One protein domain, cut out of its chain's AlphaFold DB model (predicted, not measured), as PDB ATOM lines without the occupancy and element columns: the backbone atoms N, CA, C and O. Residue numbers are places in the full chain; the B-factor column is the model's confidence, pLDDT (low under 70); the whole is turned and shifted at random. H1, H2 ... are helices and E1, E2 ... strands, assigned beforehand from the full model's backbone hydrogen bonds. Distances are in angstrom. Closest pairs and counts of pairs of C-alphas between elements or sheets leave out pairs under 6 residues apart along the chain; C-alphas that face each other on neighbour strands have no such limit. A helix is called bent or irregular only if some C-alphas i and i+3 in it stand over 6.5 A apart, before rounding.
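This is residues 24 to 221 of the 362 residues of an uncharacterized protein of Chryseobacterium limigenitum (UniProt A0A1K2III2). Two groups of helices cross at steep tilts: a neat up-and-down bundle of H7, H8 and H9, each running against the one before, packs on a looser bundle of H1, H2, H3 and H6 through H1 and H2. A small strand hairpin, E1 and E2, lies near the last residue of H7, and residues 93 to 99 of a long loop stick out. The 198 printed residues, with nine named helices and two named strands in the order H1 to H6, E1, E2, H7 to H9, are mostly helix; the sheet, order E1 - E2, is antiparallel. The whole is compact, with a radius of gyration of the C-alphas of 16.9 A and spans of 50 by 41 by 31 A.

E1 is residues 138 to 141 and E2 residues 144 to 147. H7, the longest helix, is residues 160 to 177, 25.4 A; H8 is residues 188 to 200, 18.8 A; H9 is residues 205 to 217, 18.2 A, ending at C-alpha 217 (-23.782, 51.845, -7.146). H1 is residues 24 to 40, 23.8 A, beginning at C-alpha 24 (-24.455, 31.484, -10.687). H2 is residues 51 to 62, 16.2 A; H3 residues 68 to 81, 20.0 A; H6 residues 117 to 128, 16.1 A. H4, residues 89 to 92, and H5, residues 107 to 110, are short. H8 is only just irregular: C-alphas 194 and 197 are 6.6 A apart.

The hairpin E1 and E2 has N 139 and O 146 within hydrogen-bond range at 2.9 A. The closest C-alphas of E2 and H7, Val 145 and Phe 177, are 7.5 A apart. H7 touches H8, closest C-alphas Lys 160 and Ile 200 at 6.3 A, opposite ways at a shallow tilt of 12 degrees. H8 touches H9, Lys 198 to Thr 211, 6.9 A, opposite ways at 4 degrees, shallow. H1 touches H7 with residues 31 to 35 alone, Cys 31 to Phe 168, 5.2 A, at a steep tilt of 55 degrees. H1 and H2, a helical hairpin, touch at Lys 26 and Ile 62, 7.0 A. H3 touches H6, Ser 76 to Thr 119, 5.7 A, at 38 degrees, only just steep. H5 touches H6, Ile 109 to Thr 120, 5.9 A; H4 is close to H6 but not clearly touching, Cys 91 to Asp 128, 6.5 A. Every O i to N i+4 pair is within hydrogen-bond range in H1, H2, H3, H6, H7 and H9, and 7 of 9 in H8; H4 and H5 are too short for one.

The C-alphas farthest apart, Asn 96 and Asn 204, are 51.9 A apart. The printed part has no cut. The links H4 to H5 and E2 to H7 are long. No printed residue is under 70 in pLDDT.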
ATOM      1  N   THR A  24     -24.403  30.125 -10.144       97.06
ATOM      2  CA  THR A  24     -24.455  31.484 -10.687       97.06
ATOM      3  C   THR A  24     -24.981  31.499 -12.120       97.06
ATOM      4  O   THR A  24     -25.909  32.248 -12.394       97.06
ATOM      5  N   GLN A  25     -24.488  30.631 -13.011       97.12
ATOM      6  CA  GLN A  25     -24.982  30.560 -14.396       97.12
ATOM      7  C   GLN A  25     -26.477  30.227 -14.472       97.12
ATOM      8  O   GLN A  25     -27.190  30.825 -15.275       97.12
ATOM      9  N   LYS A  26     -26.960  29.310 -13.623       98.06
ATOM     10  CA  LYS A  26     -28.390  28.965 -13.541       98.06
ATOM     11  C   LYS A  26     -29.239  30.164 -13.106       98.06
ATOM     12  O   LYS A  26     -30.269  30.460 -13.709       98.06
ATOM     13  N   LEU A  27     -28.807  30.877 -12.068       98.62
ATOM     14  CA  LEU A  27     -29.526  32.046 -11.557       98.62
ATOM     15  C   LEU A  27     -29.460  33.238 -12.521       98.62
ATOM     16  O   LEU A  27     -30.451  33.945 -12.679       98.62
ATOM     17  N   GLU A  28     -28.340  33.436 -13.218       98.50
ATOM     18  CA  GLU A  28     -28.219  34.445 -14.274       98.50
ATOM     19  C   GLU A  28     -29.203  34.192 -15.411       98.50
ATOM     20  O   GLU A  28     -29.924  35.105 -15.822       98.50
ATOM     21  N   SER A  29     -29.249  32.957 -15.923       98.56
ATOM     22  CA  SER A  29     -30.170  32.609 -17.000       98.56
ATOM     23  C   SER A  29     -31.618  32.740 -16.542       98.56
ATOM     24  O   SER A  29     -32.453  33.229 -17.303       98.56
ATOM     25  N   LEU A  30     -31.920  32.390 -15.285       98.88
ATOM     26  CA  LEU A  30     -33.264  32.533 -14.729       98.88
ATOM     27  C   LEU A  30     -33.672  34.003 -14.609       98.88
ATOM     28  O   LEU A  30     -34.772  34.347 -15.029       98.88
ATOM     29  N   CYS A  31     -32.788  34.869 -14.108       98.88
ATOM     30  CA  CYS A  31     -33.012  36.315 -14.031       98.88
ATOM     31  C   CYS A  31     -33.373  36.910 -15.398       98.88
ATOM     32  O   CYS A  31     -34.356  37.648 -15.522       98.88
ATOM     33  N   LYS A  32     -32.600  36.546 -16.430       98.75
ATOM     34  CA  LYS A  32     -32.782  37.030 -17.803       98.75
ATOM     35  C   LYS A  32     -34.088  36.536 -18.412       98.75
ATOM     36  O   LYS A  32     -34.870  37.347 -18.900       98.75
ATOM     37  N   VAL A  33     -34.357  35.231 -18.335       98.88
ATOM     38  CA  VAL A  33     -35.587  34.633 -18.882       98.88
ATOM     39  C   VAL A  33     -36.824  35.152 -18.144       98.88
ATOM     40  O   VAL A  33     -37.788  35.548 -18.793       98.88
ATOM     41  N   TRP A  34     -36.800  35.231 -16.810       98.88
ATOM     42  CA  TRP A  34     -37.927  35.740 -16.020       98.88
ATOM     43  C   TRP A  34     -38.282  37.187 -16.377       98.88
ATOM     44  O   TRP A  34     -39.454  37.496 -16.597       98.88
ATOM     45  N   GLY A  35     -37.286  38.073 -16.472       98.56
ATOM     46  CA  GLY A  35     -37.515  39.471 -16.835       98.56
ATOM     47  C   GLY A  35     -37.893  39.662 -18.301       98.56
ATOM     48  O   GLY A  35     -38.776  40.459 -18.609       98.56
ATOM     49  N   PHE A  36     -37.293  38.886 -19.207       98.69
ATOM     50  CA  PHE A  36     -37.684  38.861 -20.616       98.69
ATOM     51  C   PHE A  36     -39.156  38.488 -20.772       98.69
ATOM     52  O   PHE A  36     -39.929  39.241 -21.359       98.69
ATOM     53  N   LEU A  37     -39.576  37.370 -20.178       98.81
ATOM     54  CA  LEU A  37     -40.964  36.924 -20.232       98.81
ATOM     55  C   LEU A  37     -41.911  37.945 -19.583       98.81
ATOM     56  O   LEU A  37     -42.972  38.203 -20.149       98.81
ATOM     57  N   LYS A  38     -41.500  38.599 -18.482       98.44
ATOM     58  CA  LYS A  38     -42.269  39.670 -17.818       98.44
ATOM     59  C   LYS A  38     -42.683  40.786 -18.777       98.44
ATOM     60  O   LYS A  38     -43.827  41.241 -18.745       98.44
ATOM     61  N   TYR A  39     -41.754  41.240 -19.617       97.69
ATOM     62  CA  TYR A  39     -41.973  42.409 -20.470       97.69
ATOM     63  C   TYR A  39     -42.376  42.065 -21.907       97.69
ATOM     64  O   TYR A  39     -43.093  42.853 -22.523       97.69
ATOM     65  N   TYR A  40     -41.966  40.904 -22.428       97.75
ATOM     66  CA  TYR A  40     -42.178  40.528 -23.828       97.75
ATOM     67  C   TYR A  40     -43.348  39.569 -24.032       97.75
ATOM     68  O   TYR A  40     -44.048  39.696 -25.036       97.75
ATOM     69  N   HIS A  41     -43.587  38.618 -23.123       98.38
ATOM     70  CA  HIS A  41     -44.566  37.559 -23.363       98.38
ATOM     71  C   HIS A  41     -46.007  38.102 -23.270       98.38
ATOM     72  O   HIS A  41     -46.420  38.524 -22.185       98.38
ATOM     73  N   PRO A  42     -46.830  38.041 -24.341       97.44
ATOM     74  CA  PRO A  42     -48.160  38.664 -24.357       97.44
ATOM     75  C   PRO A  42     -49.116  38.211 -23.252       97.44
ATOM     76  O   PRO A  42     -49.932  39.002 -22.788       97.44
ATOM     77  N   ASN A  43     -49.033  36.955 -22.805       97.81
ATOM     78  CA  ASN A  43     -49.885  36.469 -21.711       97.81
ATOM     79  C   ASN A  43     -49.371  36.862 -20.321       97.81
ATOM     80  O   ASN A  43     -50.178  37.037 -19.412       97.81
ATOM     81  N   VAL A  44     -48.056  37.056 -20.161       98.25
ATOM     82  CA  VAL A  44     -47.464  37.477 -18.882       98.25
ATOM     83  C   VAL A  44     -47.680  38.972 -18.688       98.25
ATOM     84  O   VAL A  44     -48.146  39.400 -17.638       98.25
ATOM     85  N   ALA A  45     -47.453  39.761 -19.741       97.50
ATOM     86  CA  ALA A  45     -47.615  41.211 -19.731       97.50
ATOM     87  C   ALA A  45     -49.047  41.689 -19.410       97.50
ATOM     88  O   ALA A  45     -49.233  42.868 -19.121       97.50
ATOM     89  N   LYS A  46     -50.050  40.797 -19.428       96.94
ATOM     90  CA  LYS A  46     -51.433  41.078 -18.997       96.94
ATOM     91  C   LYS A  46     -51.613  41.086 -17.475       96.94
ATOM     92  O   LYS A  46     -52.608  41.623 -17.007       96.94
ATOM     93  N   GLY A  47     -50.687  40.497 -16.711       96.69
ATOM     94  CA  GLY A  47     -50.758  40.457 -15.244       96.69
ATOM     95  C   GLY A  47     -51.718  39.424 -14.656       96.69
ATOM     96  O   GLY A  47     -52.046  39.503 -13.478       96.69
ATOM     97  N   ASN A  48     -52.168  38.447 -15.447       96.31
ATOM     98  CA  ASN A  48     -53.072  37.386 -14.975       96.31
ATOM     99  C   ASN A  48     -52.357  36.290 -14.165       96.31
ATOM    100  O   ASN A  48     -52.999  35.361 -13.679       96.31
ATOM    101  N   LEU A  49     -51.030  36.366 -14.065       96.56
ATOM    102  CA  LEU A  49     -50.186  35.428 -13.341       96.56
ATOM    103  C   LEU A  49     -49.492  36.173 -12.202       96.56
ATOM    104  O   LEU A  49     -48.946  37.258 -12.417       96.56
ATOM    105  N   ASP A  50     -49.453  35.561 -11.020       97.56
ATOM    106  CA  ASP A  50     -48.584  36.028  -9.940       97.56
ATOM    107  C   ASP A  50     -47.123  35.753 -10.321       97.56
ATOM    108  O   ASP A  50     -46.600  34.647 -10.155       97.56
ATOM    109  N   TRP A  51     -46.491  36.762 -10.914       98.38
ATOM    110  CA  TRP A  51     -45.184  36.622 -11.543       98.38
ATOM    111  C   TRP A  51     -44.024  36.568 -10.546       98.38
ATOM    112  O   TRP A  51     -42.986  35.971 -10.847       98.38
ATOM    113  N   ASP A  52     -44.205  37.134  -9.350       98.25
ATOM    114  CA  ASP A  52     -43.245  36.986  -8.256       98.25
ATOM    115  C   ASP A  52     -43.312  35.548  -7.712       98.25
ATOM    116  O   ASP A  52     -42.282  34.885  -7.580       98.25
ATOM    117  N   ASN A  53     -44.519  35.005  -7.501       98.12
ATOM    118  CA  ASN A  53     -44.679  33.609  -7.090       98.12
ATOM    119  C   ASN A  53     -44.164  32.618  -8.152       98.12
ATOM    120  O   ASN A  53     -43.555  31.607  -7.798       98.12
ATOM    121  N   GLN A  54     -44.332  32.921  -9.446       98.38
ATOM    122  CA  GLN A  54     -43.682  32.155 -10.517       98.38
ATOM    123  C   GLN A  54     -42.162  32.123 -10.322       98.38
ATOM    124  O   GLN A  54     -41.575  31.045 -10.373       98.38
ATOM    125  N   LEU A  55     -41.512  33.258 -10.032       98.75
ATOM    126  CA  LEU A  55     -40.068  33.263  -9.782       98.75
ATOM    127  C   LEU A  55     -39.687  32.380  -8.595       98.75
ATOM    128  O   LEU A  55     -38.744  31.601  -8.706       98.75
ATOM    129  N   PHE A  56     -40.409  32.473  -7.479       98.50
ATOM    130  CA  PHE A  56     -40.114  31.673  -6.286       98.50
ATOM    131  C   PHE A  56     -40.216  30.168  -6.553       98.50
ATOM    132  O   PHE A  56     -39.340  29.407  -6.145       98.50
ATOM    133  N   GLN A  57     -41.233  29.731  -7.299       98.38
ATOM    134  CA  GLN A  57     -41.347  28.335  -7.731       98.38
ATOM    135  C   GLN A  57     -40.153  27.922  -8.604       98.38
ATOM    136  O   GLN A  57     -39.538  26.881  -8.373       98.38
ATOM    137  N   LYS A  58     -39.768  28.776  -9.556       98.62
ATOM    138  CA  LYS A  58     -38.655  28.519 -10.478       98.62
ATOM    139  C   LYS A  58     -37.285  28.529  -9.802       98.62
ATOM    140  O   LYS A  58     -36.428  27.744 -10.200       98.62
ATOM    141  N   LEU A  59     -37.095  29.328  -8.752       98.38
ATOM    142  CA  LEU A  59     -35.909  29.266  -7.895       98.38
ATOM    143  C   LEU A  59     -35.785  27.895  -7.210       98.38
ATOM    144  O   LEU A  59     -34.704  27.320  -7.211       98.38
ATOM    145  N   ASN A  60     -36.879  27.321  -6.708       97.12
ATOM    146  CA  ASN A  60     -36.845  25.994  -6.079       97.12
ATOM    147  C   ASN A  60     -36.613  24.857  -7.090       97.12
ATOM    148  O   ASN A  60     -35.955  23.859  -6.792       97.12
ATOM    149  N   GLU A  61     -37.179  24.973  -8.292       97.81
ATOM    150  CA  GLU A  61     -37.015  23.974  -9.352       97.81
ATOM    151  C   GLU A  61     -35.577  23.957  -9.902       97.81
ATOM    152  O   GLU A  61     -34.997  22.881 -10.075       97.81
ATOM    153  N   ILE A  62     -34.973  25.132 -10.128       96.50
ATOM    154  CA  ILE A  62     -33.648  25.251 -10.760       96.50
ATOM    155  C   ILE A  62     -32.497  24.764  -9.865       96.50
ATOM    156  O   ILE A  62     -31.429  24.402 -10.367       96.50
ATOM    157  N   GLU A  63     -32.692  24.688  -8.544       94.06
ATOM    158  CA  GLU A  63     -31.702  24.121  -7.616       94.06
ATOM    159  C   GLU A  63     -31.375  22.659  -7.952       94.06
ATOM    160  O   GLU A  63     -30.227  22.234  -7.830       94.06
ATOM    161  N   LYS A  64     -32.359  21.906  -8.462       94.19
ATOM    162  CA  LYS A  64     -32.226  20.480  -8.805       94.19
ATOM    163  C   LYS A  64     -31.611  20.235 -10.185       94.19
ATOM    164  O   LYS A  64     -31.295  19.095 -10.519       94.19
ATOM    165  N   ILE A  65     -31.451  21.289 -10.983       95.56
ATOM    166  CA  ILE A  65     -30.915  21.231 -12.342       95.56
ATOM    167  C   ILE A  65     -29.387  21.245 -12.287       95.56
ATOM    168  O   ILE A  65     -28.787  22.101 -11.630       95.56
ATOM    169  N   ASN A  66     -28.758  20.302 -12.989       91.06
ATOM    170  CA  ASN A  66     -27.304  20.105 -12.946       91.06
ATOM    171  C   ASN A  66     -26.597  20.479 -14.250       91.06
ATOM    172  O   ASN A  66     -25.456  20.948 -14.234       91.06
ATOM    173  N   ASP A  67     -27.267  20.258 -15.376       94.81
ATOM    174  CA  ASP A  67     -26.677  20.391 -16.698       94.81
ATOM    175  C   ASP A  67     -27.537  21.233 -17.642       94.81
ATOM    176  O   ASP A  67     -28.699  21.564 -17.383       94.81
ATOM    177  N   LYS A  68     -26.918  21.586 -18.766       95.75
ATOM    178  CA  LYS A  68     -27.525  22.389 -19.821       95.75
ATOM    179  C   LYS A  68     -28.797  21.761 -20.402       95.75
ATOM    180  O   LYS A  68     -29.715  22.501 -20.755       95.75
ATOM    181  N   SER A  69     -28.871  20.437 -20.536       95.94
ATOM    182  CA  SER A  69     -30.033  19.775 -21.140       95.94
ATOM    183  C   SER A  69     -31.261  19.948 -20.253       95.94
ATOM    184  O   SER A  69     -32.279  20.464 -20.712       95.94
ATOM    185  N   GLN A  70     -31.122  19.623 -18.965       97.38
ATOM    186  CA  GLN A  70     -32.173  19.795 -17.959       97.38
ATOM    187  C   GLN A  70     -32.624  21.258 -17.853       97.38
ATOM    188  O   GLN A  70     -33.819  21.535 -17.776       97.38
ATOM    189  N   LEU A  71     -31.681  22.207 -17.906       98.19
ATOM    190  CA  LEU A  71     -31.999  23.638 -17.876       98.19
ATOM    191  C   LEU A  71     -32.872  24.069 -19.065       98.19
ATOM    192  O   LEU A  71     -33.796  24.866 -18.915       98.19
ATOM    193  N   ASN A  72     -32.581  23.555 -20.259       98.38
ATOM    194  CA  ASN A  72     -33.321  23.922 -21.462       98.38
ATOM    195  C   ASN A  72     -34.682  23.235 -21.556       98.38
ATOM    196  O   ASN A  72     -35.631  23.856 -22.026       98.38
ATOM    197  N   GLU A  73     -34.800  21.999 -21.075       98.25
ATOM    198  CA  GLU A  73     -36.101  21.351 -20.897       98.25
ATOM    199  C   GLU A  73     -36.976  22.152 -19.923       98.25
ATOM    200  O   GLU A  73     -38.122  22.474 -20.236       98.25
ATOM    201  N   PHE A  74     -36.405  22.575 -18.793       98.56
ATOM    202  CA  PHE A  74     -37.064  23.444 -17.821       98.56
ATOM    203  C   PHE A  74     -37.582  24.751 -18.442       98.56
ATOM    204  O   PHE A  74     -38.759  25.079 -18.276       98.56
ATOM    205  N   TYR A  75     -36.749  25.483 -19.194       98.75
ATOM    206  CA  TYR A  75     -37.195  26.718 -19.848       98.75
ATOM    207  C   TYR A  75     -38.224  26.468 -20.945       98.75
ATOM    208  O   TYR A  75     -39.198  27.212 -21.025       98.75
ATOM    209  N   SER A  76     -38.042  25.428 -21.762       98.31
ATOM    210  CA  SER A  76     -39.001  25.087 -22.815       98.31
ATOM    211  C   SER A  76     -40.377  24.790 -22.219       98.31
ATOM    212  O   SER A  76     -41.360  25.391 -22.643       98.31
ATOM    213  N   ASN A  77     -40.438  23.946 -21.184       98.44
ATOM    214  CA  ASN A  77     -41.687  23.588 -20.513       98.44
ATOM    215  C   ASN A  77     -42.341  24.796 -19.834       98.44
ATOM    216  O   ASN A  77     -43.559  24.965 -19.906       98.44
ATOM    217  N   TRP A  78     -41.546  25.661 -19.191       98.69
ATOM    218  CA  TRP A  78     -42.080  26.875 -18.581       98.69
ATOM    219  C   TRP A  78     -42.663  27.816 -19.634       98.69
ATOM    220  O   TRP A  78     -43.798  28.251 -19.466       98.69
ATOM    221  N   ILE A  79     -41.956  28.061 -20.742       98.69
ATOM    222  CA  ILE A  79     -42.449  28.896 -21.846       98.69
ATOM    223  C   ILE A  79     -43.753  28.323 -22.410       98.69
ATOM    224  O   ILE A  79     -44.730  29.055 -22.544       98.69
ATOM    225  N   ASP A  80     -43.803  27.016 -22.666       98.12
ATOM    226  CA  ASP A  80     -44.995  26.362 -23.215       98.12
ATOM    227  C   ASP A  80     -46.207  26.458 -22.272       98.12
ATOM    228  O   ASP A  80     -47.339  26.640 -22.726       98.12
ATOM    229  N   SER A  81     -45.986  26.429 -20.953       98.12
ATOM    230  CA  SER A  81     -47.068  26.579 -19.971       98.12
ATOM    231  C   SER A  81     -47.692  27.981 -19.914       98.12
ATOM    232  O   SER A  81     -48.787  28.135 -19.376       98.12
ATOM    233  N   LEU A  82     -47.039  29.007 -20.478       98.12
ATOM    234  CA  LEU A  82     -47.547  30.389 -20.486       98.12
ATOM    235  C   LEU A  82     -48.598  30.630 -21.582       98.12
ATOM    236  O   LEU A  82     -49.147  31.733 -21.705       98.12
ATOM    237  N   GLY A  83     -48.903  29.593 -22.360       96.56
ATOM    238  CA  GLY A  83     -49.895  29.612 -23.418       96.56
ATOM    239  C   GLY A  83     -49.347  30.128 -24.745       96.56
ATOM    240  O   GLY A  83     -48.257  30.687 -24.840       96.56
ATOM    241  N   LYS A  84     -50.145  29.939 -25.796       95.94
ATOM    242  CA  LYS A  84     -49.758  30.276 -27.166       95.94
ATOM    243  C   LYS A  84     -49.503  31.780 -27.331       95.94
ATOM    244  O   LYS A  84     -50.287  32.611 -26.865       95.94
ATOM    245  N   VAL A  85     -48.429  32.102 -28.050       97.56
ATOM    246  CA  VAL A  85     -48.115  33.446 -28.544       97.56
ATOM    247  C   VAL A  85     -48.546  33.538 -30.008       97.56
ATOM    248  O   VAL A  85     -48.011  32.842 -30.874       97.56
ATOM    249  N   GLU A  86     -49.553  34.367 -30.273       96.19
ATOM    250  CA  GLU A  86     -50.043  34.624 -31.630       96.19
ATOM    251  C   GLU A  86     -49.061  35.489 -32.421       96.19
ATOM    252  O   GLU A  86     -48.291  36.260 -31.845       96.19
ATOM    253  N   THR A  87     -49.097  35.376 -33.748       95.81
ATOM    254  CA  THR A  87     -48.223  36.163 -34.616       95.81
ATOM    255  C   THR A  87     -48.554  37.654 -34.543       95.81
ATOM    256  O   THR A  87     -49.714  38.064 -34.616       95.81
ATOM    257  N   CYS A  88     -47.525  38.492 -34.420       94.38
ATOM    258  CA  CYS A  88     -47.664  39.941 -34.322       94.38
ATOM    259  C   CYS A  88     -47.219  40.626 -35.618       94.38
ATOM    260  O   CYS A  88     -46.078  41.065 -35.759       94.38
ATOM    261  N   GLU A  89     -48.135  40.794 -36.570       90.88
ATOM    262  CA  GLU A  89     -47.806  41.471 -37.837       90.88
ATOM    263  C   GLU A  89     -47.423  42.947 -37.649       90.88
ATOM    264  O   GLU A  89     -46.629  43.502 -38.405       90.88
ATOM    265  N   GLN A  90     -47.929  43.597 -36.596       89.38
ATOM    266  CA  GLN A  90     -47.539  44.968 -36.260       89.38
ATOM    267  C   GLN A  90     -46.100  45.068 -35.739       89.38
ATOM    268  O   GLN A  90     -45.460  46.094 -35.945       89.38
ATOM    269  N   CYS A  91     -45.575  44.012 -35.109       87.94
ATOM    270  CA  CYS A  91     -44.223  43.989 -34.554       87.94
ATOM    271  C   CYS A  91     -43.138  44.003 -35.639       87.94
ATOM    272  O   CYS A  91     -42.017  44.424 -35.361       87.94
ATOM    273  N   LYS A  92     -43.485  43.572 -36.861       83.38
ATOM    274  CA  LYS A  92     -42.612  43.545 -38.045       83.38
ATOM    275  C   LYS A  92     -42.632  44.845 -38.851       83.38
ATOM    276  O   LYS A  92     -41.882  44.965 -39.813       83.38
ATOM    277  N   LYS A  93     -43.518  45.795 -38.525       80.25
ATOM    278  CA  LYS A  93     -43.600  47.056 -39.269       80.25
ATOM    279  C   LYS A  93     -42.330  47.861 -39.037       80.25
ATOM    280  O   LYS A  93     -42.108  48.367 -37.939       80.25
ATOM    281  N   GLU A  94     -41.531  47.993 -40.085       74.75
ATOM    282  CA  GLU A  94     -40.419  48.928 -40.098       74.75
ATOM    283  C   GLU A  94     -40.960  50.356 -40.012       74.75
ATOM    284  O   GLU A  94     -41.938  50.736 -40.664       74.75
ATOM    285  N   ASP A  95     -40.334  51.145 -39.152       76.12
ATOM    286  CA  ASP A  95     -40.593  52.564 -38.989       76.12
ATOM    287  C   ASP A  95     -39.307  53.286 -39.444       76.12
ATOM    288  O   ASP A  95     -38.198  52.855 -39.134       76.12
ATOM    289  N   ASN A  96     -39.450  54.371 -40.217       81.94
ATOM    290  CA  ASN A  96     -38.324  55.109 -40.815       81.94
ATOM    291  C   ASN A  96     -37.519  55.960 -39.806       81.94
ATOM    292  O   ASN A  96     -36.679  56.773 -40.201       81.94
ATOM    293  N   LYS A  97     -37.795  55.858 -38.506       85.12
ATOM    294  CA  LYS A  97     -37.100  56.585 -37.448       85.12
ATOM    295  C   LYS A  97     -35.834  55.842 -37.069       85.12
ATOM    296  O   LYS A  97     -35.794  54.633 -36.860       85.12
ATOM    297  N   ILE A  98     -34.788  56.629 -36.882       84.69
ATOM    298  CA  ILE A  98     -33.516  56.144 -36.373       84.69
ATOM    299  C   ILE A  98     -33.612  56.108 -34.849       84.69
ATOM    300  O   ILE A  98     -33.644  57.149 -34.190       84.69
ATOM    301  N   TYR A  99     -33.661  54.903 -34.288       83.44
ATOM    302  CA  TYR A  99     -33.658  54.698 -32.844       83.44
ATOM    303  C   TYR A  99     -32.228  54.614 -32.298       83.44
ATOM    304  O   TYR A  99     -31.330  54.032 -32.906       83.44
ATOM    305  N   PHE A 100     -32.015  55.165 -31.103       86.94
ATOM    306  CA  PHE A 100     -30.774  54.968 -30.362       86.94
ATOM    307  C   PHE A 100     -30.806  53.612 -29.641       86.94
ATOM    308  O   PHE A 100     -31.387  53.488 -28.565       86.94
ATOM    309  N   LEU A 101     -30.175  52.595 -30.231       86.69
ATOM    310  CA  LEU A 101     -30.277  51.203 -29.768       86.69
ATOM    311  C   LEU A 101     -29.071  50.707 -28.958       86.69
ATOM    312  O   LEU A 101     -29.023  49.536 -28.615       86.69
ATOM    313  N   LYS A 102     -28.107  51.563 -28.583       89.38
ATOM    314  CA  LYS A 102     -26.901  51.094 -27.860       89.38
ATOM    315  C   LYS A 102     -27.186  50.433 -26.504       89.38
ATOM    316  O   LYS A 102     -26.352  49.674 -26.032       89.38
ATOM    317  N   ASN A 103     -28.312  50.741 -25.856       87.75
ATOM    318  CA  ASN A 103     -28.719  50.069 -24.610       87.75
ATOM    319  C   ASN A 103     -29.454  48.748 -24.843       87.75
ATOM    320  O   ASN A 103     -29.628  47.980 -23.899       87.75
ATOM    321  N   PHE A 104     -29.941  48.529 -26.060       87.75
ATOM    322  CA  PHE A 104     -30.797  47.412 -26.393       87.75
ATOM    323  C   PHE A 104     -29.940  46.248 -26.882       87.75
ATOM    324  O   PHE A 104     -29.427  46.280 -27.999       87.75
ATOM    325  N   ASP A 105     -29.777  45.234 -26.035       89.81
ATOM    326  CA  ASP A 105     -28.981  44.051 -26.346       89.81
ATOM    327  C   ASP A 105     -29.646  42.784 -25.791       89.81
ATOM    328  O   ASP A 105     -29.619  42.516 -24.593       89.81
ATOM    329  N   LEU A 106     -30.237  41.988 -26.683       93.25
ATOM    330  CA  LEU A 106     -30.820  40.682 -26.361       93.25
ATOM    331  C   LEU A 106     -29.929  39.513 -26.801       93.25
ATOM    332  O   LEU A 106     -30.364  38.364 -26.785       93.25
ATOM    333  N   ASN A 107     -28.659  39.761 -27.148       93.25
ATOM    334  CA  ASN A 107     -27.760  38.712 -27.638       93.25
ATOM    335  C   ASN A 107     -27.491  37.606 -26.611       93.25
ATOM    336  O   ASN A 107     -27.050  36.520 -26.987       93.25
ATOM    337  N   TRP A 108     -27.791  37.834 -25.328       95.81
ATOM    338  CA  TRP A 108     -27.721  36.791 -24.305       95.81
ATOM    339  C   TRP A 108     -28.616  35.581 -24.628       95.81
ATOM    340  O   TRP A 108     -28.276  34.477 -24.204       95.81
ATOM    341  N   ILE A 109     -29.697  35.761 -25.402       97.69
ATOM    342  CA  ILE A 109     -30.572  34.678 -25.887       97.69
ATOM    343  C   ILE A 109     -29.778  33.684 -26.748       97.69
ATOM    344  O   ILE A 109     -29.998  32.480 -26.670       97.69
ATOM    345  N   ASN A 110     -28.785  34.170 -27.494       96.25
ATOM    346  CA  ASN A 110     -27.969  33.375 -28.411       96.25
ATOM    347  C   ASN A 110     -26.762  32.702 -27.728       96.25
ATOM    348  O   ASN A 110     -25.885  32.162 -28.405       96.25
ATOM    349  N   ASN A 111     -26.671  32.730 -26.392       96.25
ATOM    350  CA  ASN A 111     -25.569  32.098 -25.671       96.25
ATOM    351  C   ASN A 111     -25.671  30.565 -25.734       96.25
ATOM    352  O   ASN A 111     -26.310  29.928 -24.894       96.25
ATOM    353  N   GLN A 112     -24.953  29.970 -26.686       95.38
ATOM    354  CA  GLN A 112     -24.913  28.526 -26.917       95.38
ATOM    355  C   GLN A 112     -24.293  27.717 -25.770       95.38
ATOM    356  O   GLN A 112     -24.417  26.498 -25.774       95.38
ATOM    357  N   ASN A 113     -23.658  28.329 -24.768       94.69
ATOM    358  CA  ASN A 113     -23.208  27.597 -23.576       94.69
ATOM    359  C   ASN A 113     -24.348  27.381 -22.570       94.69
ATOM    360  O   ASN A 113     -24.282  26.473 -21.748       94.69
ATOM    361  N   ILE A 114     -25.406  28.192 -22.645       96.81
ATOM    362  CA  ILE A 114     -26.538  28.159 -21.714       96.81
ATOM    363  C   ILE A 114     -27.788  27.623 -22.399       96.81
ATOM    364  O   ILE A 114     -28.437  26.719 -21.877       96.81
ATOM    365  N   PHE A 115     -28.103  28.120 -23.593       97.75
ATOM    366  CA  PHE A 115     -29.338  27.792 -24.293       97.75
ATOM    367  C   PHE A 115     -29.113  26.758 -25.400       97.75
ATOM    368  O   PHE A 115     -28.060  26.690 -26.045       97.75
ATOM    369  N   SER A 116     -30.096  25.880 -25.573       97.62
ATOM    370  CA  SER A 116     -30.228  25.019 -26.741       97.62
ATOM    371  C   SER A 116     -30.878  25.804 -27.878       97.62
ATOM    372  O   SER A 116     -31.481  26.861 -27.665       97.62
ATOM    373  N   GLU A 117     -30.780  25.275 -29.092       97.88
ATOM    374  CA  GLU A 117     -31.411  25.886 -30.259       97.88
ATOM    375  C   GLU A 117     -32.933  26.004 -30.093       97.88
ATOM    376  O   GLU A 117     -33.484  27.073 -30.329       97.88
ATOM    377  N   ASN A 118     -33.597  24.967 -29.572       98.00
ATOM    378  CA  ASN A 118     -35.040  24.988 -29.309       98.00
ATOM    379  C   ASN A 118     -35.449  26.132 -28.358       98.00
ATOM    380  O   ASN A 118     -36.360  26.901 -28.658       98.00
ATOM    381  N   THR A 119     -34.756  26.298 -27.226       98.25
ATOM    382  CA  THR A 119     -35.058  27.388 -26.278       98.25
ATOM    383  C   THR A 119     -34.784  28.758 -26.894       98.25
ATOM    384  O   THR A 119     -35.588  29.676 -26.746       98.25
ATOM    385  N   THR A 120     -33.673  28.885 -27.625       98.50
ATOM    386  CA  THR A 120     -33.293  30.112 -28.344       98.50
ATOM    387  C   THR A 120     -34.381  30.508 -29.345       98.50
ATOM    388  O   THR A 120     -34.826  31.653 -29.358       98.50
ATOM    389  N   GLN A 121     -34.876  29.553 -30.137       98.44
ATOM    390  CA  GLN A 121     -35.955  29.769 -31.102       98.44
ATOM    391  C   GLN A 121     -37.258  30.206 -30.421       98.44
ATOM    392  O   GLN A 121     -37.904  31.131 -30.904       98.44
ATOM    393  N   LYS A 122     -37.625  29.612 -29.277       98.56
ATOM    394  CA  LYS A 122     -38.811  30.027 -28.506       98.56
ATOM    395  C   LYS A 122     -38.695  31.460 -27.982       98.56
ATOM    396  O   LYS A 122     -39.642  32.234 -28.109       98.56
ATOM    397  N   LEU A 123     -37.542  31.831 -27.425       98.62
ATOM    398  CA  LEU A 123     -37.293  33.192 -26.938       98.62
ATOM    399  C   LEU A 123     -37.311  34.213 -28.087       98.62
ATOM    400  O   LEU A 123     -37.995  35.229 -27.981       98.62
ATOM    401  N   ASN A 124     -36.655  33.912 -29.211       98.12
ATOM    402  CA  ASN A 124     -36.688  34.764 -30.404       98.12
ATOM    403  C   ASN A 124     -38.110  34.891 -30.973       98.12
ATOM    404  O   ASN A 124     -38.553  35.992 -31.283       98.12
ATOM    405  N   TYR A 125     -38.881  33.799 -31.010       98.12
ATOM    406  CA  TYR A 125     -40.279  33.848 -31.435       98.12
ATOM    407  C   TYR A 125     -41.114  34.783 -30.547       98.12
ATOM    408  O   TYR A 125     -41.933  35.545 -31.057       98.12
ATOM    409  N   ILE A 126     -40.894  34.784 -29.229       98.38
ATOM    410  CA  ILE A 126     -41.546  35.734 -28.315       98.38
ATOM    411  C   ILE A 126     -41.075  37.169 -28.576       98.38
ATOM    412  O   ILE A 126     -41.891  38.082 -28.537       98.38
ATOM    413  N   GLN A 127     -39.788  37.390 -28.854       96.44
ATOM    414  CA  GLN A 127     -39.255  38.718 -29.175       96.44
ATOM    415  C   GLN A 127     -39.921  39.312 -30.429       96.44
ATOM    416  O   GLN A 127     -40.334  40.482 -30.436       96.44
ATOM    417  N   ASP A 128     -40.060  38.491 -31.468       95.94
ATOM    418  CA  ASP A 128     -40.648  38.876 -32.750       95.94
ATOM    419  C   ASP A 128     -42.169  39.054 -32.655       95.94
ATOM    420  O   ASP A 128     -42.751  39.852 -33.390       95.94
ATOM    421  N   ASN A 129     -42.809  38.369 -31.702       97.19
ATOM    422  CA  ASN A 129     -44.254  38.394 -31.470       97.19
ATOM    423  C   ASN A 129     -44.632  38.970 -30.093       97.19
ATOM    424  O   ASN A 129     -45.591  38.539 -29.448       97.19
ATOM    425  N   ARG A 130     -43.840  39.939 -29.630       95.88
ATOM    426  CA  ARG A 130     -43.919  40.503 -28.277       95.88
ATOM    427  C   ARG A 130     -45.181  41.321 -28.026       95.88
ATOM    428  O   ARG A 130     -45.827  41.818 -28.947       95.88
ATOM    429  N   ASN A 131     -45.469  41.564 -26.750       95.38
ATOM    430  CA  ASN A 131     -46.456  42.565 -26.366       95.38
ATOM    431  C   ASN A 131     -46.010  43.971 -26.808       95.38
ATOM    432  O   ASN A 131     -44.948  44.446 -26.409       95.38
ATOM    433  N   ILE A 132     -46.849  44.645 -27.591       92.06
ATOM    434  CA  ILE A 132     -46.665  46.047 -28.013       92.06
ATOM    435  C   ILE A 132     -47.770  46.973 -27.483       92.06
ATOM    436  O   ILE A 132     -47.753  48.170 -27.758       92.06
ATOM    437  N   GLY A 133     -48.751  46.410 -26.768       91.12
ATOM    438  CA  GLY A 133     -49.857  47.147 -26.165       91.12
ATOM    439  C   GLY A 133     -49.542  47.626 -24.749       91.12
ATOM    440  O   GLY A 133     -48.384  47.804 -24.371       91.12
ATOM    441  N   ASP A 134     -50.597  47.815 -23.955       93.81
ATOM    442  CA  ASP A 134     -50.448  48.131 -22.536       93.81
ATOM    443  C   ASP A 134     -49.715  46.999 -21.792       93.81
ATOM    444  O   ASP A 134     -49.810  45.826 -22.167       93.81
ATOM    445  N   ASN A 135     -48.962  47.347 -20.748       97.12
ATOM    446  CA  ASN A 135     -48.202  46.386 -19.950       97.12
ATOM    447  C   ASN A 135     -48.592  46.487 -18.474       97.12
ATOM    448  O   ASN A 135     -48.618  47.568 -17.893       97.12
ATOM    449  N   TYR A 136     -48.859  45.355 -17.835       97.88
ATOM    450  CA  TYR A 136     -49.272  45.318 -16.439       97.88
ATOM    451  C   TYR A 136     -48.212  45.861 -15.470       97.88
ATOM    452  O   TYR A 136     -48.581  46.436 -14.453       97.88
ATOM    453  N   TYR A 137     -46.919  45.739 -15.782       97.81
ATOM    454  CA  TYR A 137     -45.820  46.057 -14.860       97.81
ATOM    455  C   TYR A 137     -45.235  47.462 -15.041       97.81
ATOM    456  O   TYR A 137     -44.541  47.966 -14.157       97.81
ATOM    457  N   PHE A 138     -45.504  48.125 -16.169       97.25
ATOM    458  CA  PHE A 138     -45.029  49.487 -16.412       97.25
ATOM    459  C   PHE A 138     -46.003  50.308 -17.258       97.25
ATOM    460  O   PHE A 138     -46.870  49.774 -17.942       97.25
ATOM    461  N   GLY A 139     -45.849  51.627 -17.217       95.69
ATOM    462  CA  GLY A 139     -46.587  52.560 -18.057       95.69
ATOM    463  C   GLY A 139     -45.741  53.761 -18.465       95.69
ATOM    464  O   GLY A 139     -44.628  53.969 -17.973       95.69
ATOM    465  N   LEU A 140     -46.287  54.562 -19.379       92.81
ATOM    466  CA  LEU A 140     -45.667  55.792 -19.866       92.81
ATOM    467  C   LEU A 140     -46.385  57.010 -19.277       92.81
ATOM    468  O   LEU A 140     -47.583  57.196 -19.469       92.81
ATOM    469  N   GLY A 141     -45.641  57.844 -18.555       88.88
ATOM    470  CA  GLY A 141     -46.085  59.123 -18.009       88.88
ATOM    471  C   GLY A 141     -45.325  60.267 -18.675       88.88
ATOM    472  O   GLY A 141     -44.250  60.665 -18.219       88.88
ATOM    473  N   GLY A 142     -45.854  60.789 -19.783       88.25
ATOM    474  CA  GLY A 142     -45.152  61.785 -20.595       88.25
ATOM    475  C   GLY A 142     -43.836  61.226 -21.147       88.25
ATOM    476  O   GLY A 142     -43.847  60.326 -21.977       88.25
ATOM    477  N   ARG A 143     -42.696  61.757 -20.683       83.75
ATOM    478  CA  ARG A 143     -41.346  61.296 -21.074       83.75
ATOM    479  C   ARG A 143     -40.722  60.286 -20.099       83.75
ATOM    480  O   ARG A 143     -39.550  59.961 -20.249       83.75
ATOM    481  N   LYS A 144     -41.457  59.849 -19.072       87.25
ATOM    482  CA  LYS A 144     -40.949  58.961 -18.018       87.25
ATOM    483  C   LYS A 144     -41.645  57.601 -18.093       87.25
ATOM    484  O   LYS A 144     -42.848  57.536 -18.331       87.25
ATOM    485  N   VAL A 145     -40.891  56.535 -17.850       92.19
ATOM    486  CA  VAL A 145     -41.451  55.213 -17.542       92.19
ATOM    487  C   VAL A 145     -41.742  55.170 -16.045       92.19
ATOM    488  O   VAL A 145     -40.948  55.673 -15.250       92.19
ATOM    489  N   PHE A 146     -42.869  54.586 -15.655       94.44
ATOM    490  CA  PHE A 146     -43.159  54.268 -14.261       94.44
ATOM    491  C   PHE A 146     -43.500  52.786 -14.127       94.44
ATOM    492  O   PHE A 146     -44.130  52.211 -15.012       94.44
ATOM    493  N   PHE A 147     -43.090  52.182 -13.016       95.62
ATOM    494  CA  PHE A 147     -43.434  50.805 -12.674       95.62
ATOM    495  C   PHE A 147     -44.717  50.784 -11.844       95.62
ATOM    496  O   PHE A 147     -44.981  51.709 -11.070       95.62
ATOM    497  N   ARG A 148     -45.533  49.748 -12.021       95.88
ATOM    498  CA  ARG A 148     -46.809  49.566 -11.319       95.88
ATOM    499  C   ARG A 148     -47.056  48.086 -11.052       95.88
ATOM    500  O   ARG A 148     -46.469  47.238 -11.713       95.88
ATOM    501  N   ASN A 149     -47.947  47.801 -10.105       96.44
ATOM    502  CA  ASN A 149     -48.374  46.441  -9.760       96.44
ATOM    503  C   ASN A 149     -47.219  45.503  -9.355       96.44
ATOM    504  O   ASN A 149     -47.220  44.319  -9.678       96.44
ATOM    505  N   GLU A 150     -46.226  46.048  -8.653       95.38
ATOM    506  CA  GLU A 150     -45.113  45.293  -8.074       95.38
ATOM    507  C   GLU A 150     -45.335  45.177  -6.569       95.38
ATOM    508  O   GLU A 150     -45.641  46.170  -5.900       95.38
ATOM    509  N   ASN A 151     -45.169  43.974  -6.023       94.50
ATOM    510  CA  ASN A 151     -45.307  43.767  -4.590       94.50
ATOM    511  C   ASN A 151     -44.094  44.328  -3.839       94.50
ATOM    512  O   ASN A 151     -42.941  44.128  -4.232       94.50
ATOM    513  N   SER A 152     -44.367  44.990  -2.714       94.00
ATOM    514  CA  SER A 152     -43.345  45.424  -1.765       94.00
ATOM    515  C   SER A 152     -43.180  44.381  -0.664       94.00
ATOM    516  O   SER A 152     -44.109  44.145   0.105       94.00
ATOM    517  N   TYR A 153     -41.969  43.844  -0.519       94.31
ATOM    518  CA  TYR A 153     -41.618  42.877   0.530       94.31
ATOM    519  C   TYR A 153     -41.023  43.526   1.794       94.31
ATOM    520  O   TYR A 153     -40.621  42.839   2.731       94.31
ATOM    521  N   GLY A 154     -41.015  44.861   1.852       92.31
ATOM    522  CA  GLY A 154     -40.489  45.629   2.979       92.31
ATOM    523  C   GLY A 154     -38.970  45.812   2.931       92.31
ATOM    524  O   GLY A 154     -38.288  45.372   2.013       92.31
ATOM    525  N   SER A 155     -38.432  46.521   3.926       91.81
ATOM    526  CA  SER A 155     -37.006  46.870   3.968       91.81
ATOM    527  C   SER A 155     -36.132  45.836   4.677       91.81
ATOM    528  O   SER A 155     -34.917  45.979   4.662       91.81
ATOM    529  N   LYS A 156     -36.724  44.848   5.352       94.94
ATOM    530  CA  LYS A 156     -35.984  43.851   6.131       94.94
ATOM    531  C   LYS A 156     -35.585  42.670   5.260       94.94
ATOM    532  O   LYS A 156     -36.301  42.319   4.326       94.94
ATOM    533  N   PHE A 157     -34.487  42.025   5.622       96.19
ATOM    534  CA  PHE A 157     -34.164  40.712   5.105       96.19
ATOM    535  C   PHE A 157     -35.172  39.693   5.643       96.19
ATOM    536  O   PHE A 157     -35.331  39.524   6.852       96.19
ATOM    537  N   THR A 158     -35.861  39.020   4.729       95.62
ATOM    538  CA  THR A 158     -36.901  38.032   5.038       95.62
ATOM    539  C   THR A 158     -36.487  36.639   4.587       95.62
ATOM    540  O   THR A 158     -36.576  35.695   5.368       95.62
ATOM    541  N   SER A 159     -36.007  36.506   3.349       96.62
ATOM    542  CA  SER A 159     -35.494  35.248   2.815       96.62
ATOM    543  C   SER A 159     -34.516  35.456   1.652       96.62
ATOM    544  O   SER A 159     -34.395  36.553   1.086       96.62
ATOM    545  N   LYS A 160     -33.814  34.378   1.278       95.81
ATOM    546  CA  LYS A 160     -32.917  34.342   0.111       95.81
ATOM    547  C   LYS A 160     -33.697  34.568  -1.185       95.81
ATOM    548  O   LYS A 160     -33.229  35.290  -2.058       95.81
ATOM    549  N   GLU A 161     -34.890  33.994  -1.295       96.88
ATOM    550  CA  GLU A 161     -35.758  34.075  -2.474       96.88
ATOM    551  C   GLU A 161     -36.222  35.513  -2.711       96.88
ATOM    552  O   GLU A 161     -36.113  36.008  -3.829       96.88
ATOM    553  N   ILE A 162     -36.654  36.215  -1.657       97.50
ATOM    554  CA  ILE A 162     -37.027  37.636  -1.748       97.50
ATOM    555  C   ILE A 162     -35.806  38.489  -2.106       97.50
ATOM    556  O   ILE A 162     -35.892  39.377  -2.950       97.50
ATOM    557  N   SER A 163     -34.639  38.189  -1.533       97.62
ATOM    558  CA  SER A 163     -33.408  38.918  -1.863       97.62
ATOM    559  C   SER A 163     -33.004  38.738  -3.332       97.62
ATOM    560  O   SER A 163     -32.612  39.702  -3.989       97.62
ATOM    561  N   LEU A 164     -33.123  37.520  -3.872       98.56
ATOM    562  CA  LEU A 164     -32.883  37.240  -5.289       98.56
ATOM    563  C   LEU A 164     -33.947  37.873  -6.192       98.56
ATOM    564  O   LEU A 164     -33.588  38.385  -7.249       98.56
ATOM    565  N   LEU A 165     -35.216  37.906  -5.774       98.50
ATOM    566  CA  LEU A 165     -36.267  38.636  -6.484       98.50
ATOM    567  C   LEU A 165     -35.912  40.119  -6.623       98.50
ATOM    568  O   LEU A 165     -35.994  40.648  -7.726       98.50
ATOM    569  N   GLU A 166     -35.474  40.783  -5.551       97.69
ATOM    570  CA  GLU A 166     -35.101  42.203  -5.606       97.69
ATOM    571  C   GLU A 166     -33.877  42.447  -6.504       97.69
ATOM    572  O   GLU A 166     -33.872  43.394  -7.298       97.69
ATOM    573  N   LEU A 167     -32.875  41.556  -6.472       98.69
ATOM    574  CA  LEU A 167     -31.768  41.584  -7.435       98.69
ATOM    575  C   LEU A 167     -32.279  41.452  -8.874       98.69
ATOM    576  O   LEU A 167     -31.913  42.254  -9.731       98.69
ATOM    577  N   PHE A 168     -33.110  40.446  -9.150       98.81
ATOM    578  CA  PHE A 168     -33.578  40.151 -10.505       98.81
ATOM    579  C   PHE A 168     -34.460  41.279 -11.026       98.81
ATOM    580  O   PHE A 168     -34.306  41.711 -12.168       98.81
ATOM    581  N   ARG A 169     -35.348  41.807 -10.186       98.19
ATOM    582  CA  ARG A 169     -36.206  42.948 -10.495       98.19
ATOM    583  C   ARG A 169     -35.373  44.178 -10.840       98.19
ATOM    584  O   ARG A 169     -35.539  44.725 -11.928       98.19
ATOM    585  N   TYR A 170     -34.440  44.571  -9.972       97.81
ATOM    586  CA  TYR A 170     -33.606  45.750 -10.207       97.81
ATOM    587  C   TYR A 170     -32.695  45.586 -11.429       97.81
ATOM    588  O   TYR A 170     -32.597  46.498 -12.251       97.81
ATOM    589  N   TRP A 171     -32.075  44.413 -11.594       98.31
ATOM    590  CA  TRP A 171     -31.247  44.125 -12.763       98.31
ATOM    591  C   TRP A 171     -32.042  44.273 -14.063       98.31
ATOM    592  O   TRP A 171     -31.579  44.938 -14.988       98.31
ATOM    593  N   ASN A 172     -33.266  43.740 -14.100       98.31
ATOM    594  CA  ASN A 172     -34.145  43.845 -15.259       98.31
ATOM    595  C   ASN A 172     -34.691  45.271 -15.468       98.31
ATOM    596  O   ASN A 172     -34.846  45.699 -16.609       98.31
ATOM    597  N   TYR A 173     -34.940  46.050 -14.410       96.25
ATOM    598  CA  TYR A 173     -35.275  47.470 -14.573       96.25
ATOM    599  C   TYR A 173     -34.174  48.221 -15.309       96.25
ATOM    600  O   TYR A 173     -34.458  48.991 -16.228       96.25
ATOM    601  N   VAL A 174     -32.920  47.964 -14.942       95.88
ATOM    602  CA  VAL A 174     -31.799  48.601 -15.620       95.88
ATOM    603  C   VAL A 174     -31.629  48.060 -17.038       95.88
ATOM    604  O   VAL A 174     -31.429  48.839 -17.969       95.88
ATOM    605  N   GLU A 175     -31.777  46.747 -17.220       96.06
ATOM    606  CA  GLU A 175     -31.607  46.080 -18.511       96.06
ATOM    607  C   GLU A 175     -32.523  46.655 -19.596       96.06
ATOM    608  O   GLU A 175     -32.049  46.928 -20.702       96.06
ATOM    609  N   TYR A 176     -33.798  46.881 -19.263       94.56
ATOM    610  CA  TYR A 176     -34.831  47.257 -20.230       94.56
ATOM    611  C   TYR A 176     -35.179  48.750 -20.255       94.56
ATOM    612  O   TYR A 176     -35.643  49.237 -21.284       94.56
ATOM    613  N   PHE A 177     -34.975  49.487 -19.157       93.69
ATOM    614  CA  PHE A 177     -35.499  50.857 -19.030       93.69
ATOM    615  C   PHE A 177     -34.436  51.916 -18.730       93.69
ATOM    616  O   PHE A 177     -34.747  53.109 -18.763       93.69
ATOM    617  N   PHE A 178     -33.185  51.532 -18.454       92.38
ATOM    618  CA  PHE A 178     -32.152  52.510 -18.122       92.38
ATOM    619  C   PHE A 178     -31.553  53.171 -19.372       92.38
ATOM    620  O   PHE A 178     -31.041  52.486 -20.263       92.38
ATOM    621  N   PRO A 179     -31.561  54.514 -19.460       89.94
ATOM    622  CA  PRO A 179     -31.262  55.220 -20.705       89.94
ATOM    623  C   PRO A 179     -29.773  55.283 -21.076       89.94
ATOM    624  O   PRO A 179     -29.441  55.714 -22.182       89.94
ATOM    625  N   TYR A 180     -28.853  54.875 -20.202       89.94
ATOM    626  CA  TYR A 180     -27.406  54.924 -20.470       89.94
ATOM    627  C   TYR A 180     -26.623  53.768 -19.838       89.94
ATOM    628  O   TYR A 180     -25.463  53.936 -19.472       89.94
ATOM    629  N   LYS A 181     -27.221  52.571 -19.787       92.75
ATOM    630  CA  LYS A 181     -26.539  51.310 -19.441       92.75
ATOM    631  C   LYS A 181     -25.243  51.110 -20.245       92.75
ATOM    632  O   LYS A 181     -24.248  50.682 -19.690       92.75
ATOM    633  N   TYR A 182     -25.196  51.514 -21.519       92.00
ATOM    634  CA  TYR A 182     -23.971  51.447 -22.347       92.00
ATOM    635  C   TYR A 182     -22.805  52.343 -21.872       92.00
ATOM    636  O   TYR A 182     -21.730  52.294 -22.468       92.00
ATOM    637  N   LYS A 183     -23.024  53.216 -20.877       92.25
ATOM    638  CA  LYS A 183     -22.014  54.121 -20.304       92.25
ATOM    639  C   LYS A 183     -21.584  53.745 -18.885       92.25
ATOM    640  O   LYS A 183     -20.793  54.490 -18.316       92.25
ATOM    641  N   THR A 184     -22.117  52.672 -18.303       93.00
ATOM    642  CA  THR A 184     -21.661  52.206 -16.986       93.00
ATOM    643  C   THR A 184     -20.215  51.720 -17.080       93.00
ATOM    644  O   THR A 184     -19.799  51.224 -18.130       93.00
ATOM    645  N   ASP A 185     -19.444  51.848 -15.997       93.25
ATOM    646  CA  ASP A 185     -18.029  51.451 -15.981       93.25
ATOM    647  C   ASP A 185     -17.877  49.927 -16.152       93.25
ATOM    648  O   ASP A 185     -16.896  49.442 -16.719       93.25
ATOM    649  N   GLN A 186     -18.863  49.163 -15.670       95.38
ATOM    650  CA  GLN A 186     -18.935  47.705 -15.775       95.38
ATOM    651  C   GLN A 186     -20.043  47.284 -16.747       95.38
ATOM    652  O   GLN A 186     -21.121  47.882 -16.761       95.38
ATOM    653  N   ASN A 187     -19.812  46.218 -17.527       94.62
ATOM    654  CA  ASN A 187     -20.869  45.617 -18.341       94.62
ATOM    655  C   ASN A 187     -22.009  45.136 -17.432       94.62
ATOM    656  O   ASN A 187     -21.780  44.450 -16.435       94.62
ATOM    657  N   TRP A 188     -23.248  45.471 -17.786       95.88
ATOM    658  CA  TRP A 188     -24.396  45.166 -16.936       95.88
ATOM    659  C   TRP A 188     -24.634  43.663 -16.721       95.88
ATOM    660  O   TRP A 188     -25.113  43.262 -15.660       95.88
ATOM    661  N   ASN A 189     -24.259  42.809 -17.678       95.12
ATOM    662  CA  ASN A 189     -24.302  41.358 -17.485       95.12
ATOM    663  C   ASN A 189     -23.293  40.899 -16.425       95.12
ATOM    664  O   ASN A 189     -23.649  40.096 -15.567       95.12
ATOM    665  N   ASP A 190     -22.084  41.460 -16.423       97.25
ATOM    666  CA  ASP A 190     -21.051  41.121 -15.436       97.25
ATOM    667  C   ASP A 190     -21.458  41.568 -14.025       97.25
ATOM    668  O   ASP A 190     -21.100  40.925 -13.039       97.25
ATOM    669  N   VAL A 191     -22.242  42.651 -13.913       98.12
ATOM    670  CA  VAL A 191     -22.836  43.068 -12.633       98.12
ATOM    671  C   VAL A 191     -23.729  41.960 -12.073       98.12
ATOM    672  O   VAL A 191     -23.640  41.659 -10.884       98.12
ATOM    673  N   LEU A 192     -24.556  41.308 -12.897       98.38
ATOM    674  CA  LEU A 192     -25.399  40.200 -12.434       98.38
ATOM    675  C   LEU A 192     -24.552  39.034 -11.913       98.38
ATOM    676  O   LEU A 192     -24.794  38.551 -10.804       98.38
ATOM    677  N   THR A 193     -23.529  38.644 -12.679       98.19
ATOM    678  CA  THR A 193     -22.570  37.593 -12.313       98.19
ATOM    679  C   THR A 193     -21.893  37.877 -10.980       98.19
ATOM    680  O   THR A 193     -21.789  36.999 -10.122       98.19
ATOM    681  N   GLU A 194     -21.458  39.120 -10.774       98.44
ATOM    682  CA  GLU A 194     -20.789  39.545  -9.548       98.44
ATOM    683  C   GLU A 194     -21.746  39.604  -8.347       98.44
ATOM    684  O   GLU A 194     -21.357  39.284  -7.217       98.44
ATOM    685  N   MET A 195     -22.992  40.035  -8.564       98.69
ATOM    686  CA  MET A 195     -23.935  40.296  -7.481       98.69
ATOM    687  C   MET A 195     -24.664  39.038  -7.003       98.69
ATOM    688  O   MET A 195     -24.898  38.927  -5.800       98.69
ATOM    689  N   ILE A 196     -24.951  38.054  -7.863       98.69
ATOM    690  CA  ILE A 196     -25.644  36.814  -7.456       98.69
ATOM    691  C   ILE A 196     -24.976  36.131  -6.245       98.69
ATOM    692  O   ILE A 196     -25.659  35.914  -5.240       98.69
ATOM    693  N   PRO A 197     -23.655  35.846  -6.240       98.25
ATOM    694  CA  PRO A 197     -23.004  35.221  -5.090       98.25
ATOM    695  C   PRO A 197     -23.067  36.062  -3.811       98.25
ATOM    696  O   PRO A 197     -23.037  35.502  -2.715       98.25
ATOM    697  N   LYS A 198     -23.130  37.395  -3.926       98.44
ATOM    698  CA  LYS A 198     -23.273  38.289  -2.769       98.44
ATOM    699  C   LYS A 198     -24.686  38.203  -2.206       98.44
ATOM    700  O   LYS A 198     -24.825  38.049  -0.999       98.44
ATOM    701  N   PHE A 199     -25.702  38.199  -3.069       98.44
ATOM    702  CA  PHE A 199     -27.102  38.063  -2.665       98.44
ATOM    703  C   PHE A 199     -27.414  36.710  -2.017       98.44
ATOM    704  O   PHE A 199     -28.134  36.665  -1.026       98.44
ATOM    705  N   ILE A 200     -26.804  35.621  -2.494       97.06
ATOM    706  CA  ILE A 200     -26.935  34.290  -1.873       97.06
ATOM    707  C   ILE A 200     -26.384  34.263  -0.438       97.06
ATOM    708  O   ILE A 200     -26.876  33.505   0.394       97.06
ATOM    709  N   LYS A 201     -25.352  35.062  -0.141       97.38
ATOM    710  CA  LYS A 201     -24.678  35.085   1.168       97.38
ATOM    711  C   LYS A 201     -25.350  36.001   2.194       97.38
ATOM    712  O   LYS A 201     -24.900  36.037   3.339       97.38
ATOM    713  N   ILE A 202     -26.378  36.754   1.803       97.88
ATOM    714  CA  ILE A 202     -27.111  37.640   2.712       97.88
ATOM    715  C   ILE A 202     -27.807  36.792   3.777       97.88
ATOM    716  O   ILE A 202     -28.472  35.806   3.467       97.88
ATOM    717  N   ASN A 203     -27.654  37.188   5.037       96.50
ATOM    718  CA  ASN A 203     -28.268  36.489   6.166       96.50
ATOM    719  C   ASN A 203     -28.796  37.432   7.261       96.50
ATOM    720  O   ASN A 203     -29.212  36.966   8.319       96.50
ATOM    721  N   ASN A 204     -28.757  38.750   7.033       95.94
ATOM    722  CA  ASN A 204     -29.244  39.765   7.967       95.94
ATOM    723  C   ASN A 204     -29.526  41.105   7.256       95.94
ATOM    724  O   ASN A 204     -29.067  41.330   6.134       95.94
ATOM    725  N   ASP A 205     -30.228  42.014   7.941       95.62
ATOM    726  CA  ASP A 205     -30.614  43.336   7.419       95.62
ATOM    727  C   ASP A 205     -29.412  44.191   6.972       95.62
ATOM    728  O   ASP A 205     -29.472  44.857   5.938       95.62
ATOM    729  N   GLU A 206     -28.302  44.173   7.715       94.50
ATOM    730  CA  GLU A 206     -27.106  44.960   7.382       94.50
ATOM    731  C   GLU A 206     -26.529  44.533   6.027       94.50
ATOM    732  O   GLU A 206     -26.372  45.352   5.118       94.50
ATOM    733  N   THR A 207     -26.239  43.240   5.878       95.62
ATOM    734  CA  THR A 207     -25.690  42.680   4.636       95.62
ATOM    735  C   THR A 207     -26.661  42.837   3.472       95.62
ATOM    736  O   THR A 207     -26.217  43.117   2.358       95.62
ATOM    737  N   TYR A 208     -27.971  42.757   3.722       97.00
ATOM    738  CA  TYR A 208     -29.005  43.004   2.720       97.00
ATOM    739  C   TYR A 208     -28.942  44.432   2.175       97.00
ATOM    740  O   TYR A 208     -28.755  44.645   0.975       97.00
ATOM    741  N   HIS A 209     -28.988  45.425   3.063       96.06
ATOM    742  CA  HIS A 209     -28.943  46.831   2.671       96.06
ATOM    743  C   HIS A 209     -27.619  47.241   2.021       96.06
ATOM    744  O   HIS A 209     -27.630  48.017   1.064       96.06
ATOM    745  N   LEU A 210     -26.482  46.739   2.513       95.44
ATOM    746  CA  LEU A 210     -25.179  47.028   1.911       95.44
ATOM    747  C   LEU A 210     -25.047  46.403   0.518       95.44
ATOM    748  O   LEU A 210     -24.516  47.047  -0.385       95.44
ATOM    749  N   THR A 211     -25.563  45.190   0.317       97.25
ATOM    750  CA  THR A 211     -25.515  44.523  -0.993       97.25
ATOM    751  C   THR A 211     -26.441  45.208  -2.004       97.25
ATOM    752  O   THR A 211     -26.043  45.411  -3.150       97.25
ATOM    753  N   LEU A 212     -27.628  45.662  -1.579       97.19
ATOM    754  CA  LEU A 212     -28.503  46.509  -2.402       97.19
ATOM    755  C   LEU A 212     -27.825  47.833  -2.781       97.19
ATOM    756  O   LEU A 212     -27.875  48.249  -3.936       97.19
ATOM    757  N   ALA A 213     -27.160  48.496  -1.831       96.12
ATOM    758  CA  ALA A 213     -26.449  49.746  -2.097       96.12
ATOM    759  C   ALA A 213     -25.304  49.553  -3.098       96.12
ATOM    760  O   ALA A 213     -25.092  50.395  -3.971       96.12
ATOM    761  N   GLU A 214     -24.587  48.435  -2.989       96.75
ATOM    762  CA  GLU A 214     -23.549  48.052  -3.940       96.75
ATOM    763  C   GLU A 214     -24.136  47.816  -5.338       96.75
ATOM    764  O   GLU A 214     -23.618  48.381  -6.294       96.75
ATOM    765  N   LEU A 215     -25.259  47.092  -5.465       98.12
ATOM    766  CA  LEU A 215     -25.961  46.900  -6.744       98.12
ATOM    767  C   LEU A 215     -26.344  48.237  -7.394       98.12
ATOM    768  O   LEU A 215     -26.040  48.468  -8.561       98.12
ATOM    769  N   VAL A 216     -26.976  49.135  -6.634       97.06
ATOM    770  CA  VAL A 216     -27.381  50.463  -7.127       97.06
ATOM    771  C   VAL A 216     -26.160  51.284  -7.551       97.06
ATOM    772  O   VAL A 216     -26.209  52.007  -8.545       97.06
ATOM    773  N   THR A 217     -25.041  51.149  -6.837       95.88
ATOM    774  CA  THR A 217     -23.782  51.845  -7.146       95.88
ATOM    775  C   THR A 217     -23.228  51.489  -8.521       95.88
ATOM    776  O   THR A 217     -22.688  52.370  -9.185       95.88
ATOM    777  N   LYS A 218     -23.432  50.250  -8.987       96.75
ATOM    778  CA  LYS A 218     -22.971  49.767 -10.303       96.75
ATOM    779  C   LYS A 218     -23.639  50.450 -11.502       96.75
ATOM    780  O   LYS A 218     -23.247  50.199 -12.633       96.75
ATOM    781  N   THR A 219     -24.650  51.294 -11.279       96.00
ATOM    782  CA  THR A 219     -25.276  52.100 -12.342       96.00
ATOM    783  C   THR A 219     -24.469  53.345 -12.719       96.00
ATOM    784  O   THR A 219     -24.816  54.000 -13.699       96.00
ATOM    785  N   ASP A 220     -23.440  53.699 -11.938       94.56
ATOM    786  CA  ASP A 220     -22.599  54.889 -12.134       94.56
ATOM    787  C   ASP A 220     -23.418  56.166 -12.394       94.56
ATOM    788  O   ASP A 220     -23.126  57.002 -13.250       94.56
ATOM    789  N   ASP A 221     -24.492  56.332 -11.622       94.88
ATOM    790  CA  ASP A 221     -25.451  57.409 -11.826       94.88
ATOM    791  C   ASP A 221     -25.583  58.317 -10.607       94.88
ATOM    792  O   ASP A 221     -25.941  57.915  -9.502       94.88
TER     793      ASP A 221